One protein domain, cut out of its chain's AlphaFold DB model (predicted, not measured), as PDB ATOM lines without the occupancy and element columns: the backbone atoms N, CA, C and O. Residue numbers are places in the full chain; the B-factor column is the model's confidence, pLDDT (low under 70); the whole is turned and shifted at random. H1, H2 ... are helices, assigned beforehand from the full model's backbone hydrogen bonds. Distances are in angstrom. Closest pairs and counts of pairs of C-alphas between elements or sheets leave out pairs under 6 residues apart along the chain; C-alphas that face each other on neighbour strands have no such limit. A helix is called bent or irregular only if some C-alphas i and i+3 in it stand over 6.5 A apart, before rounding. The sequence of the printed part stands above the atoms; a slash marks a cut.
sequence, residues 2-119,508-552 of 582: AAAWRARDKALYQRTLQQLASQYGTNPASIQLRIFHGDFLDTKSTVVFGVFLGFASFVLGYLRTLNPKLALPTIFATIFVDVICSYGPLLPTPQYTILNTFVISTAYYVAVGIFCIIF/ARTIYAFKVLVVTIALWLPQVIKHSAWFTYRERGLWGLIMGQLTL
ATOM      1  N   ALA A   2      -5.179  34.414   3.287       81.44
ATOM      2  CA  ALA A   2      -6.360  33.677   3.778       81.44
ATOM      3  C   ALA A   2      -7.708  34.282   3.326       81.44
ATOM      4  O   ALA A   2      -8.615  33.557   2.925       81.44
ATOM      5  N   ALA A   3      -7.826  35.615   3.335       82.25
ATOM      6  CA  ALA A   3      -9.004  36.317   2.818       82.25
ATOM      7  C   ALA A   3      -9.197  36.105   1.304       82.25
ATOM      8  O   ALA A   3     -10.301  35.809   0.861       82.25
ATOM      9  N   ALA A   4      -8.113  36.166   0.524       82.75
ATOM     10  CA  ALA A   4      -8.141  35.928  -0.919       82.75
ATOM     11  C   ALA A   4      -8.529  34.476  -1.261       82.75
ATOM     12  O   ALA A   4      -9.323  34.247  -2.167       82.75
ATOM     13  N   TRP A   5      -8.066  33.497  -0.472       82.06
ATOM     14  CA  TRP A   5      -8.478  32.096  -0.613       82.06
ATOM     15  C   TRP A   5      -9.978  31.890  -0.371       82.06
ATOM     16  O   TRP A   5     -10.616  31.115  -1.076       82.06
ATOM     17  N   ARG A   6     -10.558  32.600   0.605       84.50
ATOM     18  CA  ARG A   6     -12.009  32.562   0.860       84.50
ATOM     19  C   ARG A   6     -12.819  33.234  -0.247       84.50
ATOM     20  O   ARG A   6     -13.917  32.774  -0.535       84.50
ATOM     21  N   ALA A   7     -12.284  34.294  -0.850       85.06
ATOM     22  CA  ALA A   7     -12.923  35.006  -1.955       85.06
ATOM     23  C   ALA A   7     -12.872  34.236  -3.287       85.06
ATOM     24  O   ALA A   7     -13.625  34.564  -4.204       85.06
ATOM     25  N   ARG A   8     -11.992  33.231  -3.398       84.62
ATOM     26  CA  ARG A   8     -11.763  32.475  -4.629       84.62
ATOM     27  C   ARG A   8     -12.961  31.610  -5.020       84.62
ATOM     28  O   ARG A   8     -13.542  30.911  -4.187       84.62
ATOM     29  N   ASP A   9     -13.280  31.591  -6.308       86.81
ATOM     30  CA  ASP A   9     -14.295  30.713  -6.876       86.81
ATOM     31  C   ASP A   9     -13.791  29.261  -6.954       86.81
ATOM     32  O   ASP A   9     -12.977  28.879  -7.803       86.81
ATOM     33  N   LYS A  10     -14.298  28.430  -6.038       83.31
ATOM     34  CA  LYS A  10     -13.936  27.011  -5.939       83.31
ATOM     35  C   LYS A  10     -14.404  26.198  -7.150       83.31
ATOM     36  O   LYS A  10     -13.740  25.222  -7.496       83.31
ATOM     37  N   ALA A  11     -15.503  26.588  -7.799       82.19
ATOM     38  CA  ALA A  11     -16.046  25.865  -8.946       82.19
ATOM     39  C   ALA A  11     -15.194  26.099 -10.199       82.19
ATOM     40  O   ALA A  11     -14.888  25.152 -10.925       82.19
ATOM     41  N   LEU A  12     -14.753  27.342 -10.421       81.25
ATOM     42  CA  LEU A  12     -13.817  27.671 -11.500       81.25
ATOM     43  C   LEU A  12     -12.481  26.952 -11.296       81.25
ATOM     44  O   LEU A  12     -11.972  26.326 -12.220       81.25
ATOM     45  N   TYR A  13     -11.961  26.964 -10.069       81.75
ATOM     46  CA  TYR A  13     -10.719  26.279  -9.720       81.75
ATOM     47  C   TYR A  13     -10.759  24.767 -10.007       81.75
ATOM     48  O   TYR A  13      -9.844  24.234 -10.638       81.75
ATOM     49  N   GLN A  14     -11.827  24.076  -9.591       81.94
ATOM     50  CA  GLN A  14     -11.990  22.640  -9.841       81.94
ATOM     51  C   GLN A  14     -12.097  22.319 -11.337       81.94
ATOM     52  O   GLN A  14     -11.502  21.342 -11.788       81.94
ATOM     53  N   ARG A  15     -12.787  23.162 -12.118       84.12
ATOM     54  CA  ARG A  15     -12.870  23.014 -13.581       84.12
ATOM     55  C   ARG A  15     -11.505  23.165 -14.246       84.12
ATOM     56  O   ARG A  15     -11.148  22.325 -15.065       84.12
ATOM     57  N   THR A  16     -10.724  24.177 -13.864       83.19
ATOM     58  CA  THR A  16      -9.369  24.379 -14.399       83.19
ATOM     59  C   THR A  16      -8.462  23.196 -14.060       83.19
ATOM     60  O   THR A  16      -7.751  22.703 -14.928       83.19
ATOM     61  N   LEU A  17      -8.521  22.672 -12.831       82.00
ATOM     62  CA  LEU A  17      -7.753  21.477 -12.460       82.00
ATOM     63  C   LEU A  17      -8.147  20.242 -13.279       82.00
ATOM     64  O   LEU A  17      -7.266  19.515 -13.728       82.00
ATOM     65  N   GLN A  18      -9.445  20.011 -13.499       82.69
ATOM     66  CA  GLN A  18      -9.933  18.885 -14.306       82.69
ATOM     67  C   GLN A  18      -9.508  19.006 -15.775       82.69
ATOM     68  O   GLN A  18      -9.045  18.027 -16.358       82.69
ATOM     69  N   GLN A  19      -9.591  20.208 -16.355       83.31
ATOM     70  CA  GLN A  19      -9.126  20.479 -17.719       83.31
ATOM     71  C   GLN A  19      -7.626  20.203 -17.859       83.31
ATOM     72  O   GLN A  19      -7.208  19.483 -18.765       83.31
ATOM     73  N   LEU A  20      -6.817  20.696 -16.921       78.56
ATOM     74  CA  LEU A  20      -5.371  20.502 -16.953       78.56
ATOM     75  C   LEU A  20      -4.963  19.044 -16.723       78.56
ATOM     76  O   LEU A  20      -4.080  18.550 -17.424       78.56
ATOM     77  N   ALA A  21      -5.642  18.340 -15.814       78.56
ATOM     78  CA  ALA A  21      -5.424  16.914 -15.584       78.56
ATOM     79  C   ALA A  21      -5.762  16.078 -16.830       78.56
ATOM     80  O   ALA A  21      -5.025  15.151 -17.159       78.56
ATOM     81  N   SER A  22      -6.832  16.435 -17.552       79.75
ATOM     82  CA  SER A  22      -7.233  15.745 -18.786       79.75
ATOM     83  C   SER A  22      -6.283  15.992 -19.963       79.75
ATOM     84  O   SER A  22      -6.103  15.111 -20.796       79.75
ATOM     85  N   GLN A  23      -5.653  17.170 -20.023       78.12
ATOM     86  CA  GLN A  23      -4.850  17.592 -21.172       78.12
ATOM     87  C   GLN A  23      -3.350  17.274 -21.023       78.12
ATOM     88  O   GLN A  23      -2.670  17.089 -22.029       78.12
ATOM     89  N   TYR A  24      -2.824  17.198 -19.793       71.06
ATOM     90  CA  TYR A  24      -1.381  17.039 -19.533       71.06
ATOM     91  C   TYR A  24      -1.016  15.911 -18.557       71.06
ATOM     92  O   TYR A  24       0.171  15.702 -18.292       71.06
ATOM     93  N   GLY A  25      -1.999  15.188 -18.013       71.56
ATOM     94  CA  GLY A  25      -1.767  14.190 -16.969       71.56
ATOM     95  C   GLY A  25      -1.200  14.798 -15.676       71.56
ATOM     96  O   GLY A  25      -1.299  15.997 -15.426       71.56
ATOM     97  N   THR A  26      -0.587  13.967 -14.832       72.06
ATOM     98  CA  THR A  26      -0.026  14.329 -13.511       72.06
ATOM     99  C   THR A  26       1.434  14.801 -13.557       72.06
ATOM    100  O   THR A  26       2.149  14.701 -12.560       72.06
ATOM    101  N   ASN A  27       1.917  15.317 -14.692       77.94
ATOM    102  CA  ASN A  27       3.299  15.789 -14.790       77.94
ATOM    103  C   ASN A  27       3.480  17.127 -14.029       77.94
ATOM    104  O   ASN A  27       2.856  18.126 -14.392       77.94
ATOM    105  N   PRO A  28       4.333  17.201 -12.989       75.38
ATOM    106  CA  PRO A  28       4.467  18.403 -12.164       75.38
ATOM    107  C   PRO A  28       5.071  19.605 -12.913       75.38
ATOM    108  O   PRO A  28       4.741  20.747 -12.593       75.38
ATOM    109  N   ALA A  29       5.916  19.379 -13.925       78.00
ATOM    110  CA  ALA A  29       6.602  20.458 -14.644       78.00
ATOM    111  C   ALA A  29       5.659  21.267 -15.555       78.00
ATOM    112  O   ALA A  29       5.750  22.494 -15.628       78.00
ATOM    113  N   SER A  30       4.708  20.601 -16.218       75.31
ATOM    114  CA  SER A  30       3.715  21.267 -17.074       75.31
ATOM    115  C   SER A  30       2.717  22.092 -16.255       75.31
ATOM    116  O   SER A  30       2.305  23.171 -16.684       75.31
ATOM    117  N   ILE A  31       2.379  21.630 -15.048       76.00
ATOM    118  CA  ILE A  31       1.517  22.354 -14.106       76.00
ATOM    119  C   ILE A  31       2.215  23.628 -13.610       76.00
ATOM    120  O   ILE A  31       1.587  24.684 -13.565       76.00
ATOM    121  N   GLN A  32       3.515  23.564 -13.300       78.88
ATOM    122  CA  GLN A  32       4.291  24.736 -12.872       78.88
ATOM    123  C   GLN A  32       4.355  25.827 -13.943       78.88
ATOM    124  O   GLN A  32       4.150  26.999 -13.633       78.88
ATOM    125  N   LEU A  33       4.572  25.462 -15.208       82.56
ATOM    126  CA  LEU A  33       4.606  26.434 -16.303       82.56
ATOM    127  C   LEU A  33       3.265  27.174 -16.441       82.56
ATOM    128  O   LEU A  33       3.226  28.392 -16.612       82.56
ATOM    129  N   ARG A  34       2.153  26.448 -16.301       82.31
ATOM    130  CA  ARG A  34       0.793  26.994 -16.425       82.31
ATOM    131  C   ARG A  34       0.381  27.925 -15.289       82.31
ATOM    132  O   ARG A  34      -0.430  28.824 -15.506       82.31
ATOM    133  N   ILE A  35       0.991  27.776 -14.113       84.69
ATOM    134  CA  ILE A  35       0.859  28.755 -13.026       84.69
ATOM    135  C   ILE A  35       1.333  30.131 -13.504       84.69
ATOM    136  O   ILE A  35       0.609  31.107 -13.334       84.69
ATOM    137  N   PHE A  36       2.482  30.206 -14.181       84.69
ATOM    138  CA  PHE A  36       3.018  31.469 -14.702       84.69
ATOM    139  C   PHE A  36       2.309  31.974 -15.965       84.69
ATOM    140  O   PHE A  36       2.347  33.170 -16.239       84.69
ATOM    141  N   HIS A  37       1.612  31.102 -16.701       83.94
ATOM    142  CA  HIS A  37       0.671  31.525 -17.747       83.94
ATOM    143  C   HIS A  37      -0.608  32.166 -17.193       83.94
ATOM    144  O   HIS A  37      -1.370  32.756 -17.953       83.94
ATOM    145  N   GLY A  38      -0.846  32.097 -15.879       83.25
ATOM    146  CA  GLY A  38      -1.993  32.744 -15.253       83.25
ATOM    147  C   GLY A  38      -3.310  31.976 -15.403       83.25
ATOM    148  O   GLY A  38      -4.374  32.536 -15.131       83.25
ATOM    149  N   ASP A  39      -3.273  30.691 -15.773       83.88
ATOM    150  CA  ASP A  39      -4.473  29.847 -15.937       83.88
ATOM    151  C   ASP A  39      -5.295  29.745 -14.640       83.88
ATOM    152  O   ASP A  39      -6.523  29.636 -14.659       83.88
ATOM    153  N   PHE A  40      -4.610  29.832 -13.498       83.44
ATOM    154  CA  PHE A  40      -5.201  29.766 -12.166       83.44
ATOM    155  C   PHE A  40      -5.681  31.123 -11.625       83.44
ATOM    156  O   PHE A  40      -6.236  31.158 -10.525       83.44
ATOM    157  N   LEU A  41      -5.515  32.225 -12.362       86.50
ATOM    158  CA  LEU A  41      -5.947  33.548 -11.907       86.50
ATOM    159  C   LEU A  41      -7.475  33.631 -11.800       86.50
ATOM    160  O   LEU A  41      -8.207  33.343 -12.755       86.50
ATOM    161  N   ASP A  42      -7.935  34.092 -10.639       87.38
ATOM    162  CA  ASP A  42      -9.336  34.380 -10.344       87.38
ATOM    163  C   ASP A  42      -9.498  35.850  -9.955       87.38
ATOM    164  O   ASP A  42      -8.837  36.338  -9.035       87.38
ATOM    165  N   THR A  43     -10.414  36.543 -10.627       87.31
ATOM    166  CA  THR A  43     -10.670  37.974 -10.460       87.31
ATOM    167  C   THR A  43     -11.009  38.332  -9.014       87.31
ATOM    168  O   THR A  43     -10.497  39.325  -8.503       87.31
ATOM    169  N   LYS A  44     -11.808  37.513  -8.313       88.81
ATOM    170  CA  LYS A  44     -12.204  37.800  -6.920       88.81
ATOM    171  C   LYS A  44     -11.004  37.778  -5.973       88.81
ATOM    172  O   LYS A  44     -10.830  38.686  -5.165       88.81
ATOM    173  N   SER A  45     -10.156  36.760  -6.104       88.44
ATOM    174  CA  SER A  45      -8.930  36.626  -5.312       88.44
ATOM    175  C   SER A  45      -7.919  37.726  -5.657       88.44
ATOM    176  O   SER A  45      -7.350  38.342  -4.755       88.44
ATOM    177  N   THR A  46      -7.730  38.024  -6.946       90.69
ATOM    178  CA  THR A  46      -6.804  39.062  -7.424       90.69
ATOM    179  C   THR A  46      -7.178  40.450  -6.907       90.69
ATOM    180  O   THR A  46      -6.299  41.170  -6.442       90.69
ATOM    181  N   VAL A  47      -8.465  40.817  -6.901       92.00
ATOM    182  CA  VAL A  47      -8.916  42.119  -6.373       92.00
ATOM    183  C   VAL A  47      -8.561  42.273  -4.891       92.00
ATOM    184  O   VAL A  47      -8.082  43.332  -4.491       92.00
ATOM    185  N   VAL A  48      -8.705  41.218  -4.081       92.19
ATOM    186  CA  VAL A  48      -8.327  41.255  -2.655       92.19
ATOM    187  C   VAL A  48      -6.826  41.511  -2.478       92.19
ATOM    188  O   VAL A  48      -6.440  42.284  -1.603       92.19
ATOM    189  N   PHE A  49      -5.974  40.900  -3.309       91.12
ATOM    190  CA  PHE A  49      -4.533  41.180  -3.296       91.12
ATOM    191  C   PHE A  49      -4.208  42.596  -3.781       91.12
ATOM    192  O   PHE A  49      -3.365  43.246  -3.174       91.12
ATOM    193  N   GLY A  50      -4.900  43.098  -4.807       91.94
ATOM    194  CA  GLY A  50      -4.698  44.452  -5.328       91.94
ATOM    195  C   GLY A  50      -5.072  45.546  -4.327       91.94
ATOM    196  O   GLY A  50      -4.310  46.490  -4.138       91.94
ATOM    197  N   VAL A  51      -6.200  45.395  -3.621       94.12
ATOM    198  CA  VAL A  51      -6.609  46.332  -2.557       94.12
ATOM    199  C   VAL A  51      -5.597  46.327  -1.412       94.12
ATOM    200  O   VAL A  51      -5.207  47.388  -0.928       94.12
ATOM    201  N   PHE A  52      -5.134  45.143  -1.002       94.06
ATOM    202  CA  PHE A  52      -4.119  45.025   0.042       94.06
ATOM    203  C   PHE A  52      -2.777  45.642  -0.382       94.06
ATOM    204  O   PHE A  52      -2.192  46.389   0.396       94.06
ATOM    205  N   LEU A  53      -2.322  45.390  -1.615       94.50
ATOM    206  CA  LEU A  53      -1.097  45.965  -2.173       94.50
ATOM    207  C   LEU A  53      -1.173  47.495  -2.251       94.50
ATOM    208  O   LEU A  53      -0.243  48.179  -1.828       94.50
ATOM    209  N   GLY A  54      -2.286  48.043  -2.745       94.50
ATOM    210  CA  GLY A  54      -2.510  49.489  -2.810       94.50
ATOM    211  C   GLY A  54      -2.495  50.139  -1.425       94.50
ATOM    212  O   GLY A  54      -1.771  51.104  -1.199       94.50
ATOM    213  N   PHE A  55      -3.223  49.569  -0.462       95.38
ATOM    214  CA  PHE A  55      -3.232  50.076   0.911       95.38
ATOM    215  C   PHE A  55      -1.849  49.993   1.577       95.38
ATOM    216  O   PHE A  55      -1.380  50.969   2.159       95.38
ATOM    217  N   ALA A  56      -1.171  48.848   1.471       93.75
ATOM    218  CA  ALA A  56       0.135  48.639   2.086       93.75
ATOM    219  C   ALA A  56       1.224  49.528   1.462       93.75
ATOM    220  O   ALA A  56       2.005  50.120   2.200       93.75
ATOM    221  N   SER A  57       1.250  49.676   0.133       92.12
ATOM    222  CA  SER A  57       2.199  50.562  -0.561       92.12
ATOM    223  C   SER A  57       1.996  52.034  -0.196       92.12
ATOM    224  O   SER A  57       2.977  52.742   0.024       92.12
ATOM    225  N   PHE A  58       0.747  52.482  -0.030       93.06
ATOM    226  CA  PHE A  58       0.449  53.829   0.462       93.06
ATOM    227  C   PHE A  58       0.930  54.036   1.901       93.06
ATOM    228  O   PHE A  58       1.640  55.000   2.177       93.06
ATOM    229  N   VAL A  59       0.590  53.124   2.820       92.38
ATOM    230  CA  VAL A  59       0.972  53.239   4.238       92.38
ATOM    231  C   VAL A  59       2.489  53.174   4.413       92.38
ATOM    232  O   VAL A  59       3.049  53.992   5.137       92.38
ATOM    233  N   LEU A  60       3.172  52.245   3.739       89.88
ATOM    234  CA  LEU A  60       4.631  52.119   3.804       89.88
ATOM    235  C   LEU A  60       5.338  53.304   3.137       89.88
ATOM    236  O   LEU A  60       6.333  53.792   3.672       89.88
ATOM    237  N   GLY A  61       4.799  53.804   2.020       85.75
ATOM    238  CA  GLY A  61       5.266  55.031   1.378       85.75
ATOM    239  C   GLY A  61       5.122  56.244   2.296       85.75
ATOM    240  O   GLY A  61       6.075  56.999   2.455       85.75
ATOM    241  N   TYR A  62       3.981  56.392   2.973       86.38
ATOM    242  CA  TYR A  62       3.745  57.477   3.928       86.38
ATOM    243  C   TYR A  62       4.643  57.360   5.168       86.38
ATOM    244  O   TYR A  62       5.288  58.335   5.548       86.38
ATOM    245  N   LEU A  63       4.786  56.163   5.753       83.81
ATOM    246  CA  LEU A  63       5.688  55.907   6.888       83.81
ATOM    247  C   LEU A  63       7.144  56.260   6.568       83.81
ATOM    248  O   LEU A  63       7.839  56.807   7.425       83.81
ATOM    249  N   ARG A  64       7.585  56.007   5.331       77.94
ATOM    250  CA  ARG A  64       8.916  56.397   4.851       77.94
ATOM    251  C   ARG A  64       9.119  57.914   4.864       77.94
ATOM    252  O   ARG A  64      10.220  58.362   5.159       77.94
ATOM    253  N   THR A  65       8.071  58.700   4.599       75.00
ATOM    254  CA  THR A  65       8.142  60.175   4.668       75.00
ATOM    255  C   THR A  65       8.113  60.727   6.092       75.00
ATOM    256  O   THR A  65       8.582  61.838   6.326       75.00
ATOM    257  N   LEU A  66       7.533  59.991   7.045       74.81
ATOM    258  CA  LEU A  66       7.406  60.461   8.425       74.81
ATOM    259  C   LEU A  66       8.752  60.418   9.144       74.81
ATOM    260  O   LEU A  66       9.138  61.402   9.777       74.81
ATOM    261  N   ASN A  67       9.456  59.291   9.005       68.69
ATOM    262  CA  ASN A  67      10.707  59.019   9.697       68.69
ATOM    263  C   ASN A  67      11.744  58.430   8.724       68.69
ATOM    264  O   ASN A  67      11.617  57.253   8.371       68.69
ATOM    265  N   PRO A  68      12.816  59.170   8.368       65.94
ATOM    266  CA  PRO A  68      13.871  58.648   7.490       65.94
ATOM    267  C   PRO A  68      14.552  57.402   8.083       65.94
ATOM    268  O   PRO A  68      14.891  56.472   7.368       65.94
ATOM    269  N   LYS A  69      14.595  57.277   9.417       63.19
ATOM    270  CA  LYS A  69      15.092  56.083  10.134       63.19
ATOM    271  C   LYS A  69      14.396  54.782   9.745       63.19
ATOM    272  O   LYS A  69      14.982  53.708   9.849       63.19
ATOM    273  N   LEU A  70      13.127  54.871   9.349       69.56
ATOM    274  CA  LEU A  70      12.334  53.721   8.937       69.56
ATOM    275  C   LEU A  70      12.451  53.448   7.430       69.56
ATOM    276  O   LEU A  70      11.766  52.556   6.930       69.56
ATOM    277  N   ALA A  71      13.318  54.145   6.690       72.75
ATOM    278  CA  ALA A  71      13.490  53.935   5.254       72.75
ATOM    279  C   ALA A  71      13.878  52.485   4.932       72.75
ATOM    280  O   ALA A  71      13.137  51.803   4.225       72.75
ATOM    281  N   LEU A  72      14.956  51.964   5.526       74.38
ATOM    282  CA  LEU A  72      15.373  50.569   5.336       74.38
ATOM    283  C   LEU A  72      14.275  49.544   5.693       74.38
ATOM    284  O   LEU A  72      13.924  48.734   4.830       74.38
ATOM    285  N   PRO A  73      13.667  49.550   6.899       81.31
ATOM    286  CA  PRO A  73      12.633  48.570   7.230       81.31
ATOM    287  C   PRO A  73      11.367  48.724   6.374       81.31
ATOM    288  O   PRO A  73      10.765  47.715   6.008       81.31
ATOM    289  N   THR A  74      10.974  49.946   5.995       84.12
ATOM    290  CA  THR A  74       9.827  50.148   5.089       84.12
ATOM    291  C   THR A  74      10.125  49.654   3.676       84.12
ATOM    292  O   THR A  74       9.226  49.121   3.032       84.12
ATOM    293  N   ILE A  75      11.364  49.772   3.184       83.50
ATOM    294  CA  ILE A  75      11.797  49.185   1.906       83.50
ATOM    295  C   ILE A  75      11.657  47.661   1.943       83.50
ATOM    296  O   ILE A  75      10.971  47.102   1.088       83.50
ATOM    297  N   PHE A  76      12.220  46.996   2.955       83.56
ATOM    298  CA  PHE A  76      12.094  45.541   3.088       83.56
ATOM    299  C   PHE A  76      10.632  45.098   3.210       83.56
ATOM    300  O   PHE A  76      10.220  44.148   2.545       83.56
ATOM    301  N   ALA A  77       9.826  45.819   3.996       87.81
ATOM    302  CA  ALA A  77       8.397  45.550   4.114       87.81
ATOM    303  C   ALA A  77       7.665  45.701   2.770       87.81
ATOM    304  O   ALA A  77       6.807  44.878   2.456       87.81
ATOM    305  N   THR A  78       8.024  46.704   1.961       89.00
ATOM    306  CA  THR A  78       7.417  46.920   0.637       89.00
ATOM    307  C   THR A  78       7.761  45.762  -0.300       89.00
ATOM    308  O   THR A  78       6.850  45.123  -0.819       89.00
ATOM    309  N   ILE A  79       9.043  45.382  -0.386       88.06
ATOM    310  CA  ILE A  79       9.505  44.245  -1.202       88.06
ATOM    311  C   ILE A  79       8.775  42.952  -0.809       88.06
ATOM    312  O   ILE A  79       8.353  42.177  -1.668       88.06
ATOM    313  N   PHE A  80       8.591  42.698   0.490       88.50
ATOM    314  CA  PHE A  80       7.867  41.516   0.963       88.50
ATOM    315  C   PHE A  80       6.398  41.521   0.542       88.50
ATOM    316  O   PHE A  80       5.876  40.489   0.109       88.50
ATOM    317  N   VAL A  81       5.732  42.672   0.659       91.12
ATOM    318  CA  VAL A  81       4.344  42.841   0.219       91.12
ATOM    319  C   VAL A  81       4.231  42.633  -1.290       91.12
ATOM    320  O   VAL A  81       3.323  41.916  -1.716       91.12
ATOM    321  N   ASP A  82       5.160  43.167  -2.082       90.88
ATOM    322  CA  ASP A  82       5.176  43.001  -3.536       90.88
ATOM    323  C   ASP A  82       5.318  41.531  -3.924       90.88
ATOM    324  O   ASP A  82       4.490  41.004  -4.659       90.88
ATOM    325  N   VAL A  83       6.306  40.821  -3.366       88.88
ATOM    326  CA  VAL A  83       6.529  39.391  -3.640       88.88
ATOM    327  C   VAL A  83       5.269  38.576  -3.323       88.88
ATOM    328  O   VAL A  83       4.842  37.740  -4.127       88.88
ATOM    329  N   ILE A  84       4.634  38.837  -2.176       88.81
ATOM    330  CA  ILE A  84       3.413  38.141  -1.752       88.81
ATOM    331  C   ILE A  84       2.236  38.458  -2.681       88.81
ATOM    332  O   ILE A  84       1.482  37.547  -3.034       88.81
ATOM    333  N   CYS A  85       2.050  39.719  -3.070       90.62
ATOM    334  CA  CYS A  85       0.914  40.147  -3.891       90.62
ATOM    335  C   CYS A  85       1.108  39.858  -5.381       90.62
ATOM    336  O   CYS A  85       0.119  39.767  -6.108       90.62
ATOM    337  N   SER A  86       2.345  39.670  -5.829       89.75
ATOM    338  CA  SER A  86       2.682  39.264  -7.190       89.75
ATOM    339  C   SER A  86       2.550  37.757  -7.379       89.75
ATOM    340  O   SER A  86       1.876  37.325  -8.305       89.75
ATOM    341  N   TYR A  87       3.133  36.922  -6.513       87.69
ATOM    342  CA  TYR A  87       3.038  35.462  -6.683       87.69
ATOM    343  C   TYR A  87       1.771  34.858  -6.066       87.69
ATOM    344  O   TYR A  87       1.263  33.852  -6.560       87.69
ATOM    345  N   GLY A  88       1.218  35.472  -5.019       87.31
ATOM    346  CA  GLY A  88       0.043  34.969  -4.303       87.31
ATOM    347  C   GLY A  88      -1.189  34.700  -5.182       87.31
ATOM    348  O   GLY A  88      -1.770  33.623  -5.045       87.31
ATOM    349  N   PRO A  89      -1.596  35.613  -6.090       88.12
ATOM    350  CA  PRO A  89      -2.747  35.403  -6.975       88.12
ATOM    351  C   PRO A  89      -2.584  34.245  -7.969       88.12
ATOM    352  O   PRO A  89      -3.580  33.631  -8.348       88.12
ATOM    353  N   LEU A  90      -1.350  33.948  -8.392       85.25
ATOM    354  CA  LEU A  90      -1.061  32.882  -9.357       85.25
ATOM    355  C   LEU A  90      -1.193  31.492  -8.738       85.25
ATOM    356  O   LEU A  90      -1.567  30.532  -9.415       85.25
ATOM    357  N   LEU A  91      -0.840  31.364  -7.457       84.31
ATOM    358  CA  LEU A  91      -0.693  30.059  -6.836       84.31
ATOM    359  C   LEU A  91      -2.058  29.373  -6.644       84.31
ATOM    360  O   LEU A  91      -3.031  29.981  -6.180       84.31
ATOM    361  N   PRO A  92      -2.164  28.077  -6.985       77.88
ATOM    362  CA  PRO A  92      -3.402  27.318  -6.846       77.88
ATOM    363  C   PRO A  92      -3.744  27.013  -5.382       77.88
ATOM    364  O   PRO A  92      -4.911  26.804  -5.071       77.88
ATOM    365  N   THR A  93      -2.757  27.006  -4.486       79.44
ATOM    366  CA  THR A  93      -2.926  26.759  -3.052       79.44
ATOM    367  C   THR A  93      -2.274  27.879  -2.236       79.44
ATOM    368  O   THR A  93      -1.274  28.456  -2.672       79.44
ATOM    369  N   PRO A  94      -2.823  28.229  -1.057       76.88
ATOM    370  CA  PRO A  94      -2.248  29.274  -0.223       76.88
ATOM    371  C   PRO A  94      -0.924  28.796   0.389       76.88
ATOM    372  O   PRO A  94      -0.915  27.969   1.300       76.88
ATOM    373  N   GLN A  95       0.193  29.330  -0.099       79.06
ATOM    374  CA  GLN A  95       1.526  29.071   0.444       79.06
ATOM    375  C   GLN A  95       1.960  30.234   1.339       79.06
ATOM    376  O   GLN A  95       2.377  31.284   0.862       79.06
ATOM    377  N   TYR A  96       1.880  30.047   2.655       78.31
ATOM    378  CA  TYR A  96       2.256  31.082   3.627       78.31
ATOM    379  C   TYR A  96       3.776  31.217   3.820       78.31
ATOM    380  O   TYR A  96       4.237  32.180   4.421       78.31
ATOM    381  N   THR A  97       4.558  30.271   3.298       78.69
ATOM    382  CA  THR A  97       6.010  30.168   3.498       78.69
ATOM    383  C   THR A  97       6.840  30.735   2.346       78.69
ATOM    384  O   THR A  97       8.059  30.605   2.377       78.69
ATOM    385  N   ILE A  98       6.226  31.401   1.357       76.31
ATOM    386  CA  ILE A  98       6.939  32.024   0.217       76.31
ATOM    387  C   ILE A  98       8.039  32.976   0.710       76.31
ATOM    388  O   ILE A  98       9.117  33.057   0.125       76.31
ATOM    389  N   LEU A  99       7.788  33.652   1.835       75.19
ATOM    390  CA  LEU A  99       8.740  34.582   2.428       75.19
ATOM    391  C   LEU A  99       9.976  33.887   3.023       75.19
ATOM    392  O   LEU A  99      11.059  34.466   3.012       75.19
ATOM    393  N   ASN A 100       9.852  32.638   3.487       81.94
ATOM    394  CA  ASN A 100      10.966  31.919   4.113       81.94
ATOM    395  C   ASN A 100      12.115  31.713   3.129       81.94
ATOM    396  O   ASN A 100      13.269  31.868   3.512       81.94
ATOM    397  N   THR A 101      11.820  31.423   1.860       79.19
ATOM    398  CA  THR A 101      12.854  31.286   0.826       79.19
ATOM    399  C   THR A 101      13.653  32.579   0.675       79.19
ATOM    400  O   THR A 101      14.878  32.533   0.627       79.19
ATOM    401  N   PHE A 102      12.983  33.734   0.687       75.19
ATOM    402  CA  PHE A 102      13.649  35.031   0.579       75.19
ATOM    403  C   PHE A 102      14.493  35.358   1.819       75.19
ATOM    404  O   PHE A 102      15.630  35.818   1.695       75.19
ATOM    405  N   VAL A 103      13.970  35.082   3.020       81.56
ATOM    406  CA  VAL A 103      14.699  35.290   4.283       81.56
ATOM    407  C   VAL A 103      15.937  34.396   4.348       81.56
ATOM    408  O   VAL A 103      17.012  34.879   4.694       81.56
ATOM    409  N   ILE A 104      15.820  33.125   3.950       86.69
ATOM    410  CA  ILE A 104      16.948  32.188   3.896       86.69
ATOM    411  C   ILE A 104      18.008  32.686   2.906       86.69
ATOM    412  O   ILE A 104      19.182  32.760   3.263       86.69
ATOM    413  N   SER A 105      17.620  33.082   1.689       82.31
ATOM    414  CA  SER A 105      18.564  33.631   0.702       82.31
ATOM    415  C   SER A 105      19.267  34.894   1.206       82.31
ATOM    416  O   SER A 105      20.474  35.039   1.020       82.31
ATOM    417  N   THR A 106      18.542  35.776   1.897       82.75
ATOM    418  CA  THR A 106      19.115  36.988   2.499       82.75
ATOM    419  C   THR A 106      20.091  36.638   3.626       82.75
ATOM    420  O   THR A 106      21.172  37.214   3.703       82.75
ATOM    421  N   ALA A 107      19.761  35.654   4.465       87.62
ATOM    422  CA  ALA A 107      20.645  35.185   5.529       87.62
ATOM    423  C   ALA A 107      21.949  34.588   4.976       87.62
ATOM    424  O   ALA A 107      23.024  34.904   5.483       87.62
ATOM    425  N   TYR A 108      21.881  33.790   3.902       90.62
ATOM    426  CA  TYR A 108      23.076  33.294   3.210       90.62
ATOM    427  C   TYR A 108      23.913  34.432   2.625       90.62
ATOM    428  O   TYR A 108      25.132  34.417   2.778       90.62
ATOM    429  N   TYR A 109      23.281  35.430   2.000       87.56
ATOM    430  CA  TYR A 109      23.982  36.611   1.495       87.56
ATOM    431  C   TYR A 109      24.739  37.344   2.614       87.56
ATOM    432  O   TYR A 109      25.929  37.615   2.464       87.56
ATOM    433  N   VAL A 110      24.087  37.598   3.754       88.25
ATOM    434  CA  VAL A 110      24.718  38.249   4.915       88.25
ATOM    435  C   VAL A 110      25.864  37.398   5.465       88.25
ATOM    436  O   VAL A 110      26.940  37.927   5.730       88.25
ATOM    437  N   ALA A 111      25.677  36.081   5.589       90.69
ATOM    438  CA  ALA A 111      26.706  35.175   6.095       90.69
ATOM    439  C   ALA A 111      27.946  35.130   5.188       90.69
ATOM    440  O   ALA A 111      29.071  35.256   5.673       90.69
ATOM    441  N   VAL A 112      27.749  35.002   3.871       92.19
ATOM    442  CA  VAL A 112      28.842  35.034   2.886       92.19
ATOM    443  C   VAL A 112      29.508  36.410   2.871       92.19
ATOM    444  O   VAL A 112      30.732  36.486   2.842       92.19
ATOM    445  N   GLY A 113      28.735  37.496   2.962       88.44
ATOM    446  CA  GLY A 113      29.261  38.860   3.036       88.44
ATOM    447  C   GLY A 113      30.175  39.072   4.244       88.44
ATOM    448  O   GLY A 113      31.307  39.519   4.082       88.44
ATOM    449  N   ILE A 114      29.726  38.676   5.440       88.88
ATOM    450  CA  ILE A 114      30.528  38.743   6.673       88.88
ATOM    451  C   ILE A 114      31.801  37.900   6.534       88.88
ATOM    452  O   ILE A 114      32.885  38.364   6.885       88.88
ATOM    453  N   PHE A 115      31.694  36.688   5.984       91.50
ATOM    454  CA  PHE A 115      32.850  35.829   5.740       91.50
ATOM    455  C   PHE A 115      33.877  36.504   4.815       91.50
ATOM    456  O   PHE A 115      35.062  36.559   5.141       91.50
ATOM    457  N   CYS A 116      33.435  37.083   3.698       89.31
ATOM    458  CA  CYS A 116      34.317  37.783   2.764       89.31
ATOM    459  C   CYS A 116      34.996  39.011   3.395       89.31
ATOM    460  O   CYS A 116      36.190  39.219   3.171       89.31
ATOM    461  N   ILE A 117      34.273  39.797   4.201       86.06
ATOM    462  CA  ILE A 117      34.822  40.981   4.890       86.06
ATOM    463  C   ILE A 117      35.910  40.577   5.894       86.06
ATOM    464  O   ILE A 117      36.941  41.237   5.986       86.06
ATOM    465  N   ILE A 118      35.717  39.475   6.624       84.88
ATOM    466  CA  ILE A 118      36.679  39.025   7.638       84.88
ATOM    467  C   ILE A 118      37.915  38.377   6.998       84.88
ATOM    468  O   ILE A 118      39.034  38.645   7.434       84.88
ATOM    469  N   PHE A 119      37.734  37.519   5.986       85.62
ATOM    470  CA  PHE A 119      38.814  36.658   5.486       85.62
ATOM    471  C   PHE A 119      39.468  37.128   4.185       85.62
ATOM    472  O   PHE A 119      40.648  36.852   3.985       85.62
ATOM    473  N   ALA A 508       3.243  67.400   0.517       78.44
ATOM    474  CA  ALA A 508       4.220  66.699  -0.321       78.44
ATOM    475  C   ALA A 508       4.410  65.220   0.081       78.44
ATOM    476  O   ALA A 508       4.611  64.355  -0.775       78.44
ATOM    477  N   ARG A 509       4.281  64.919   1.381       81.94
ATOM    478  CA  ARG A 509       4.362  63.566   1.955       81.94
ATOM    479  C   ARG A 509       3.249  62.652   1.448       81.94
ATOM    480  O   ARG A 509       3.494  61.518   1.034       81.94
ATOM    481  N   THR A 510       2.027  63.165   1.439       84.88
ATOM    482  CA  THR A 510       0.841  62.442   0.980       84.88
ATOM    483  C   THR A 510       0.869  62.258  -0.532       84.88
ATOM    484  O   THR A 510       0.623  61.155  -1.023       84.88
ATOM    485  N   ILE A 511       1.272  63.291  -1.280       86.06
ATOM    486  CA  ILE A 511       1.468  63.211  -2.734       86.06
ATOM    487  C   ILE A 511       2.488  62.121  -3.084       86.06
ATOM    488  O   ILE A 511       2.253  61.327  -3.995       86.06
ATOM    489  N   TYR A 512       3.600  62.035  -2.347       85.62
ATOM    490  CA  TYR A 512       4.581  60.962  -2.521       85.62
ATOM    491  C   TYR A 512       3.967  59.573  -2.300       85.62
ATOM    492  O   TYR A 512       4.116  58.695  -3.151       85.62
ATOM    493  N   ALA A 513       3.222  59.372  -1.210       88.56
ATOM    494  CA  ALA A 513       2.557  58.098  -0.938       88.56
ATOM    495  C   ALA A 513       1.563  57.707  -2.051       88.56
ATOM    496  O   ALA A 513       1.514  56.545  -2.463       88.56
ATOM    497  N   PHE A 514       0.826  58.675  -2.608       90.88
ATOM    498  CA  PHE A 514      -0.035  58.447  -3.771       90.88
ATOM    499  C   PHE A 514       0.752  58.085  -5.033       90.88
ATOM    500  O   PHE A 514       0.347  57.165  -5.745       90.88
ATOM    501  N   LYS A 515       1.889  58.740  -5.304       89.50
ATOM    502  CA  LYS A 515       2.776  58.368  -6.422       89.50
ATOM    503  C   LYS A 515       3.232  56.911  -6.301       89.50
ATOM    504  O   LYS A 515       3.124  56.164  -7.273       89.50
ATOM    505  N   VAL A 516       3.677  56.493  -5.111       89.88
ATOM    506  CA  VAL A 516       4.088  55.104  -4.826       89.88
ATOM    507  C   VAL A 516       2.941  54.132  -5.089       89.88
ATOM    508  O   VAL A 516       3.141  53.140  -5.792       89.88
ATOM    509  N   LEU A 517       1.732  54.432  -4.607       94.25
ATOM    510  CA  LEU A 517       0.543  53.610  -4.856       94.25
ATOM    511  C   LEU A 517       0.249  53.471  -6.357       94.25
ATOM    512  O   LEU A 517       0.068  52.356  -6.846       94.25
ATOM    513  N   VAL A 518       0.213  54.585  -7.097       94.00
ATOM    514  CA  VAL A 518      -0.160  54.590  -8.522       94.00
ATOM    515  C   VAL A 518       0.838  53.784  -9.347       94.00
ATOM    516  O   VAL A 518       0.433  52.925 -10.130       94.00
ATOM    517  N   VAL A 519       2.137  54.006  -9.136       92.25
ATOM    518  CA  VAL A 519       3.200  53.272  -9.837       92.25
ATOM    519  C   VAL A 519       3.167  51.785  -9.482       92.25
ATOM    520  O   VAL A 519       3.257  50.944 -10.376       92.25
ATOM    521  N   THR A 520       2.967  51.449  -8.203       94.19
ATOM    522  CA  THR A 520       2.876  50.054  -7.746       94.19
ATOM    523  C   THR A 520       1.736  49.318  -8.441       94.19
ATOM    524  O   THR A 520       1.947  48.244  -9.001       94.19
ATOM    525  N   ILE A 521       0.535  49.903  -8.463       94.69
ATOM    526  CA  ILE A 521      -0.630  49.281  -9.104       94.69
ATOM    527  C   ILE A 521      -0.420  49.183 -10.621       94.69
ATOM    528  O   ILE A 521      -0.692  48.131 -11.200       94.69
ATOM    529  N   ALA A 522       0.111  50.228 -11.261       94.38
ATOM    530  CA  ALA A 522       0.367  50.233 -12.701       94.38
ATOM    531  C   ALA A 522       1.347  49.126 -13.130       94.38
ATOM    532  O   ALA A 522       1.108  48.456 -14.135       94.38
ATOM    533  N   LEU A 523       2.412  48.888 -12.356       91.62
ATOM    534  CA  LEU A 523       3.408  47.841 -12.628       91.62
ATOM    535  C   LEU A 523       2.966  46.442 -12.173       91.62
ATOM    536  O   LEU A 523       3.472  45.434 -12.674       91.62
ATOM    537  N   TRP A 524       2.015  46.361 -11.244       94.69
ATOM    538  CA  TRP A 524       1.432  45.101 -10.784       94.69
ATOM    539  C   TRP A 524       0.352  44.568 -11.733       94.69
ATOM    540  O   TRP A 524       0.277  43.360 -11.948       94.69
ATOM    541  N   LEU A 525      -0.451  45.436 -12.360       93.31
ATOM    542  CA  LEU A 525      -1.553  45.033 -13.248       93.31
ATOM    543  C   LEU A 525      -1.140  44.025 -14.345       93.31
ATOM    544  O   LEU A 525      -1.806  42.993 -14.465       93.31
ATOM    545  N   PRO A 526      -0.039  44.226 -15.102       91.88
ATOM    546  CA  PRO A 526       0.397  43.262 -16.111       91.88
ATOM    547  C   PRO A 526       0.712  41.866 -15.553       91.88
ATOM    548  O   PRO A 526       0.574  40.882 -16.278       91.88
ATOM    549  N   GLN A 527       1.081  41.760 -14.273       89.88
ATOM    550  CA  GLN A 527       1.423  40.493 -13.611       89.88
ATOM    551  C   GLN A 527       0.187  39.629 -13.334       89.88
ATOM    552  O   GLN A 527       0.279  38.406 -13.290       89.88
ATOM    553  N   VAL A 528      -0.981  40.254 -13.172       90.00
ATOM    554  CA  VAL A 528      -2.220  39.579 -12.756       90.00
ATOM    555  C   VAL A 528      -3.298  39.537 -13.840       90.00
ATOM    556  O   VAL A 528      -4.400  39.035 -13.608       90.00
ATOM    557  N   ILE A 529      -2.987  40.030 -15.038       90.81
ATOM    558  CA  ILE A 529      -3.823  39.890 -16.230       90.81
ATOM    559  C   ILE A 529      -3.371  38.645 -16.997       90.81
ATOM    560  O   ILE A 529      -2.215  38.542 -17.398       90.81
ATOM    561  N   LYS A 530      -4.298  37.712 -17.254       86.25
ATOM    562  CA  LYS A 530      -4.011  36.404 -17.880       86.25
ATOM    563  C   LYS A 530      -3.171  36.497 -19.160       86.25
ATOM    564  O   LYS A 530      -2.252  35.713 -19.347       86.25
ATOM    565  N   HIS A 531      -3.460  37.471 -20.023       87.75
ATOM    566  CA  HIS A 531      -2.769  37.625 -21.307       87.75
ATOM    567  C   HIS A 531      -1.329  38.157 -21.172       87.75
ATOM    568  O   HIS A 531      -0.482  37.857 -22.009       87.75
ATOM    569  N   SER A 532      -1.029  38.948 -20.139       90.00
ATOM    570  CA  SER A 532       0.288  39.577 -19.952       90.00
ATOM    571  C   SER A 532       1.143  38.914 -18.873       90.00
ATOM    572  O   SER A 532       2.361  39.070 -18.914       90.00
ATOM    573  N   ALA A 533       0.544  38.136 -17.964       87.25
ATOM    574  CA  ALA A 533       1.224  37.520 -16.827       87.25
ATOM    575  C   ALA A 533       2.477  36.748 -17.259       87.25
ATOM    576  O   ALA A 533       3.567  37.005 -16.750       87.25
ATOM    577  N   TRP A 534       2.355  35.877 -18.266       88.06
ATOM    578  CA  TRP A 534       3.486  35.091 -18.763       88.06
ATOM    579  C   TRP A 534       4.663  35.960 -19.212       88.06
ATOM    580  O   TRP A 534       5.805  35.689 -18.842       88.06
ATOM    581  N   PHE A 535       4.387  37.017 -19.981       88.94
ATOM    582  CA  PHE A 535       5.420  37.940 -20.445       88.94
ATOM    583  C   PHE A 535       6.103  38.611 -19.253       88.94
ATOM    584  O   PHE A 535       7.331  38.640 -19.173       88.94
ATOM    585  N   THR A 536       5.315  39.077 -18.284       88.19
ATOM    586  CA  THR A 536       5.850  39.766 -17.115       88.19
ATOM    587  C   THR A 536       6.699  38.848 -16.234       88.19
ATOM    588  O   THR A 536       7.758  39.279 -15.792       88.19
ATOM    589  N   TYR A 537       6.333  37.583 -16.004       88.00
ATOM    590  CA  TYR A 537       7.190  36.671 -15.225       88.00
ATOM    591  C   TYR A 537       8.412  36.180 -16.004       88.00
ATOM    592  O   TYR A 537       9.485  36.053 -15.411       88.00
ATOM    593  N   ARG A 538       8.290  35.967 -17.323       87.56
ATOM    594  CA  ARG A 538       9.420  35.608 -18.196       87.56
ATOM    595  C   ARG A 538      10.508  36.683 -18.173       87.56
ATOM    596  O   ARG A 538      11.677  36.361 -17.983       87.56
ATOM    597  N   GLU A 539      10.112  37.946 -18.301       87.06
ATOM    598  CA  GLU A 539      11.028  39.096 -18.299       87.06
ATOM    599  C   GLU A 539      11.315  39.635 -16.888       87.06
ATOM    600  O   GLU A 539      11.873  40.718 -16.722       87.06
ATOM    601  N   ARG A 540      10.962  38.874 -15.842       84.88
ATOM    602  CA  ARG A 540      11.213  39.216 -14.434       84.88
ATOM    603  C   ARG A 540      10.652  40.583 -14.006       84.88
ATOM    604  O   ARG A 540      11.263  41.284 -13.202       84.88
ATOM    605  N   GLY A 541       9.462  40.944 -14.475       84.44
ATOM    606  CA  GLY A 541       8.799  42.226 -14.217       84.44
ATOM    607  C   GLY A 541       8.525  42.553 -12.745       84.44
ATOM    608  O   GLY A 541       8.317  43.719 -12.425       84.44
ATOM    609  N   LEU A 542       8.625  41.578 -11.832       86.62
ATOM    610  CA  LEU A 542       8.686  41.837 -10.389       86.62
ATOM    611  C   LEU A 542       9.852  42.769 -10.019       86.62
ATOM    612  O   LEU A 542       9.678  43.673  -9.211       86.62
ATOM    613  N   TRP A 543      11.022  42.599 -10.644       84.00
ATOM    614  CA  TRP A 543      12.147  43.518 -10.451       84.00
ATOM    615  C   TRP A 543      11.825  44.916 -10.970       84.00
ATOM    616  O   TRP A 543      12.210  45.893 -10.343       84.00
ATOM    617  N   GLY A 544      11.077  45.019 -12.071       84.62
ATOM    618  CA  GLY A 544      10.590  46.301 -12.580       84.62
ATOM    619  C   GLY A 544       9.674  47.013 -11.582       84.62
ATOM    620  O   GLY A 544       9.812  48.216 -11.393       84.62
ATOM    621  N   LEU A 545       8.799  46.271 -10.898       88.81
ATOM    622  CA  LEU A 545       7.946  46.800  -9.832       88.81
ATOM    623  C   LEU A 545       8.774  47.305  -8.640       88.81
ATOM    624  O   LEU A 545       8.614  48.459  -8.247       88.81
ATOM    625  N   ILE A 546       9.704  46.488  -8.130       86.75
ATOM    626  CA  ILE A 546      10.569  46.853  -6.995       86.75
ATOM    627  C   ILE A 546      11.421  48.086  -7.336       86.75
ATOM    628  O   ILE A 546      11.448  49.059  -6.585       86.75
ATOM    629  N   MET A 547      12.082  48.091  -8.497       80.62
ATOM    630  CA  MET A 547      12.910  49.223  -8.932       80.62
ATOM    631  C   MET A 547      12.059  50.470  -9.203       80.62
ATOM    632  O   MET A 547      12.457  51.580  -8.858       80.62
ATOM    633  N   GLY A 548      10.853  50.306  -9.753       83.62
ATOM    634  CA  GLY A 548       9.904  51.398  -9.965       83.62
ATOM    635  C   GLY A 548       9.488  52.089  -8.665       83.62
ATOM    636  O   GLY A 548       9.321  53.302  -8.656       83.62
ATOM    637  N   GLN A 549       9.378  51.355  -7.558       85.62
ATOM    638  CA  GLN A 549       9.099  51.936  -6.243       85.62
ATOM    639  C   GLN A 549      10.339  52.549  -5.578       85.62
ATOM    640  O   GLN A 549      10.227  53.579  -4.916       85.62
ATOM    641  N   LEU A 550      11.514  51.928  -5.736       78.62
ATOM    642  CA  LEU A 550      12.779  52.403  -5.155       78.62
ATOM    643  C   LEU A 550      13.337  53.657  -5.845       78.62
ATOM    644  O   LEU A 550      14.175  54.341  -5.274       78.62
ATOM    645  N   THR A 551      12.886  53.953  -7.063       76.19
ATOM    646  CA  THR A 551      13.285  55.140  -7.846       76.19
ATOM    647  C   THR A 551      12.434  56.371  -7.582       76.19
ATOM    648  O   THR A 551      12.778  57.462  -8.036       76.19
ATOM    649  N   LEU A 552      11.294  56.221  -6.904       79.38
ATOM    650  CA  LEU A 552      10.395  57.342  -6.668       79.38
ATOM    651  C   LEU A 552      10.991  58.290  -5.636       79.38
ATOM    652  O   LEU A 552      11.262  57.889  -4.504       79.38
TER     653      LEU A 552
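This is residues 2 to 119 and 508 to 552 of the 582 residues of the protein "ArAE_2_N domain-containing protein" of Tulasnella calospora MUT 4182 (UniProt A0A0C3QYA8). Four helices, H4, H5, H7 and H9, pack side by side as a bundle, with H4 and H5 as a hairpin, while the short helices H1, H2, H3 and H8 gather towards one end. H6 leaves that end as a long arm, of which residues 104 to 119 stick out. The printed part has 163 residues with nine named helices, H1 to H9 in order, and no named strand; its class is all helix. It is only just compact, close to loose, with a radius of gyration of the C-alphas of 18.0 A, and spans 54 by 46 by 27 A.

H1 is residues 2 to 7, from C-alpha 2 at (-6.360, 33.677, 3.778). H2 is residues 10 to 24, 21.0 A long, and H3 residues 28 to 36. H4, residues 43 to 66, is the longest by residues and measures 34.5 A, from C-alpha 43 at (-10.670, 37.974, -10.460). H5, residues 68 to 87, measures 29.3 A and has a kink of 29 degrees near residue 75. H6, residues 98 to 119, measures 32.6 A, and H7, residues 508 to 528, 30.5 A. H8 is residues 530 to 538. H9, residues 541 to 550, ends with C-alpha 550 at (12.779, 52.403, -5.155). H5 and H8 are irregular: C-alphas 69 and 72 are 7.3 A apart, C-alphas 531 and 534 7.2 A.

In the hairpin, H4 and H5 touch at a shallow tilt of 9 degrees, opposite ways, closest at the C-alphas of Arg 64 and Ala 71, 5.2 A. H7 touches H4 at 29 degrees, a shallow tilt, opposite ways, closest at the C-alphas of Gly 61 and Ala 513, 4.7 A. H7 and H9 touch at a shallow tilt of 3 degrees, opposite ways, closest at the C-alphas of Leu 523 and Leu 545, 5.4 A. H9 also touches H5, with the C-alphas of Ile 79 and Ile 546 closest, 6.4 A. H7 and H8 touch only at the corner, about perpendicular at 80 degrees, closest at the C-alphas of Gln 527 and Ala 533, 4.4 A. H3 and H8 only just touch, with 3 pairs of C-alphas within 8 A, closest at those of Phe 36 and Trp 534, 5.5 A. H2 is close to H3 but not clearly touching, with the C-alphas of Tyr 24 and Ser 30 closest, 7.1 A. H1 touches residues 44 to 49 of H4, closest at the C-alphas of Ala 4 and Ser 45, 4.5 A. H5 and H6 only just touch, with 3 pairs of C-alphas within 8 A, closest at those of Phe 80 and Leu 99, 7.1 A. Every O i to N i+4 pair is within hydrogen-bond range in H1, H2, H4 and H9, against 4 of 5 in H3, 14 of 16 in H5, 17 of 18 in H6, 14 of 17 in H7 and 3 of 5 in H8.

The two C-alphas farthest apart are those of Ala 11 and Phe 119, 57.7 A. Residues 120 to 507 are not printed, and C-alphas 119 and 508 are 46.2 A apart across the cut. Of the links that are printed whole, none is long. Mean pLDDT of the printed part is 84.8; residues 67 to 70 are under 70.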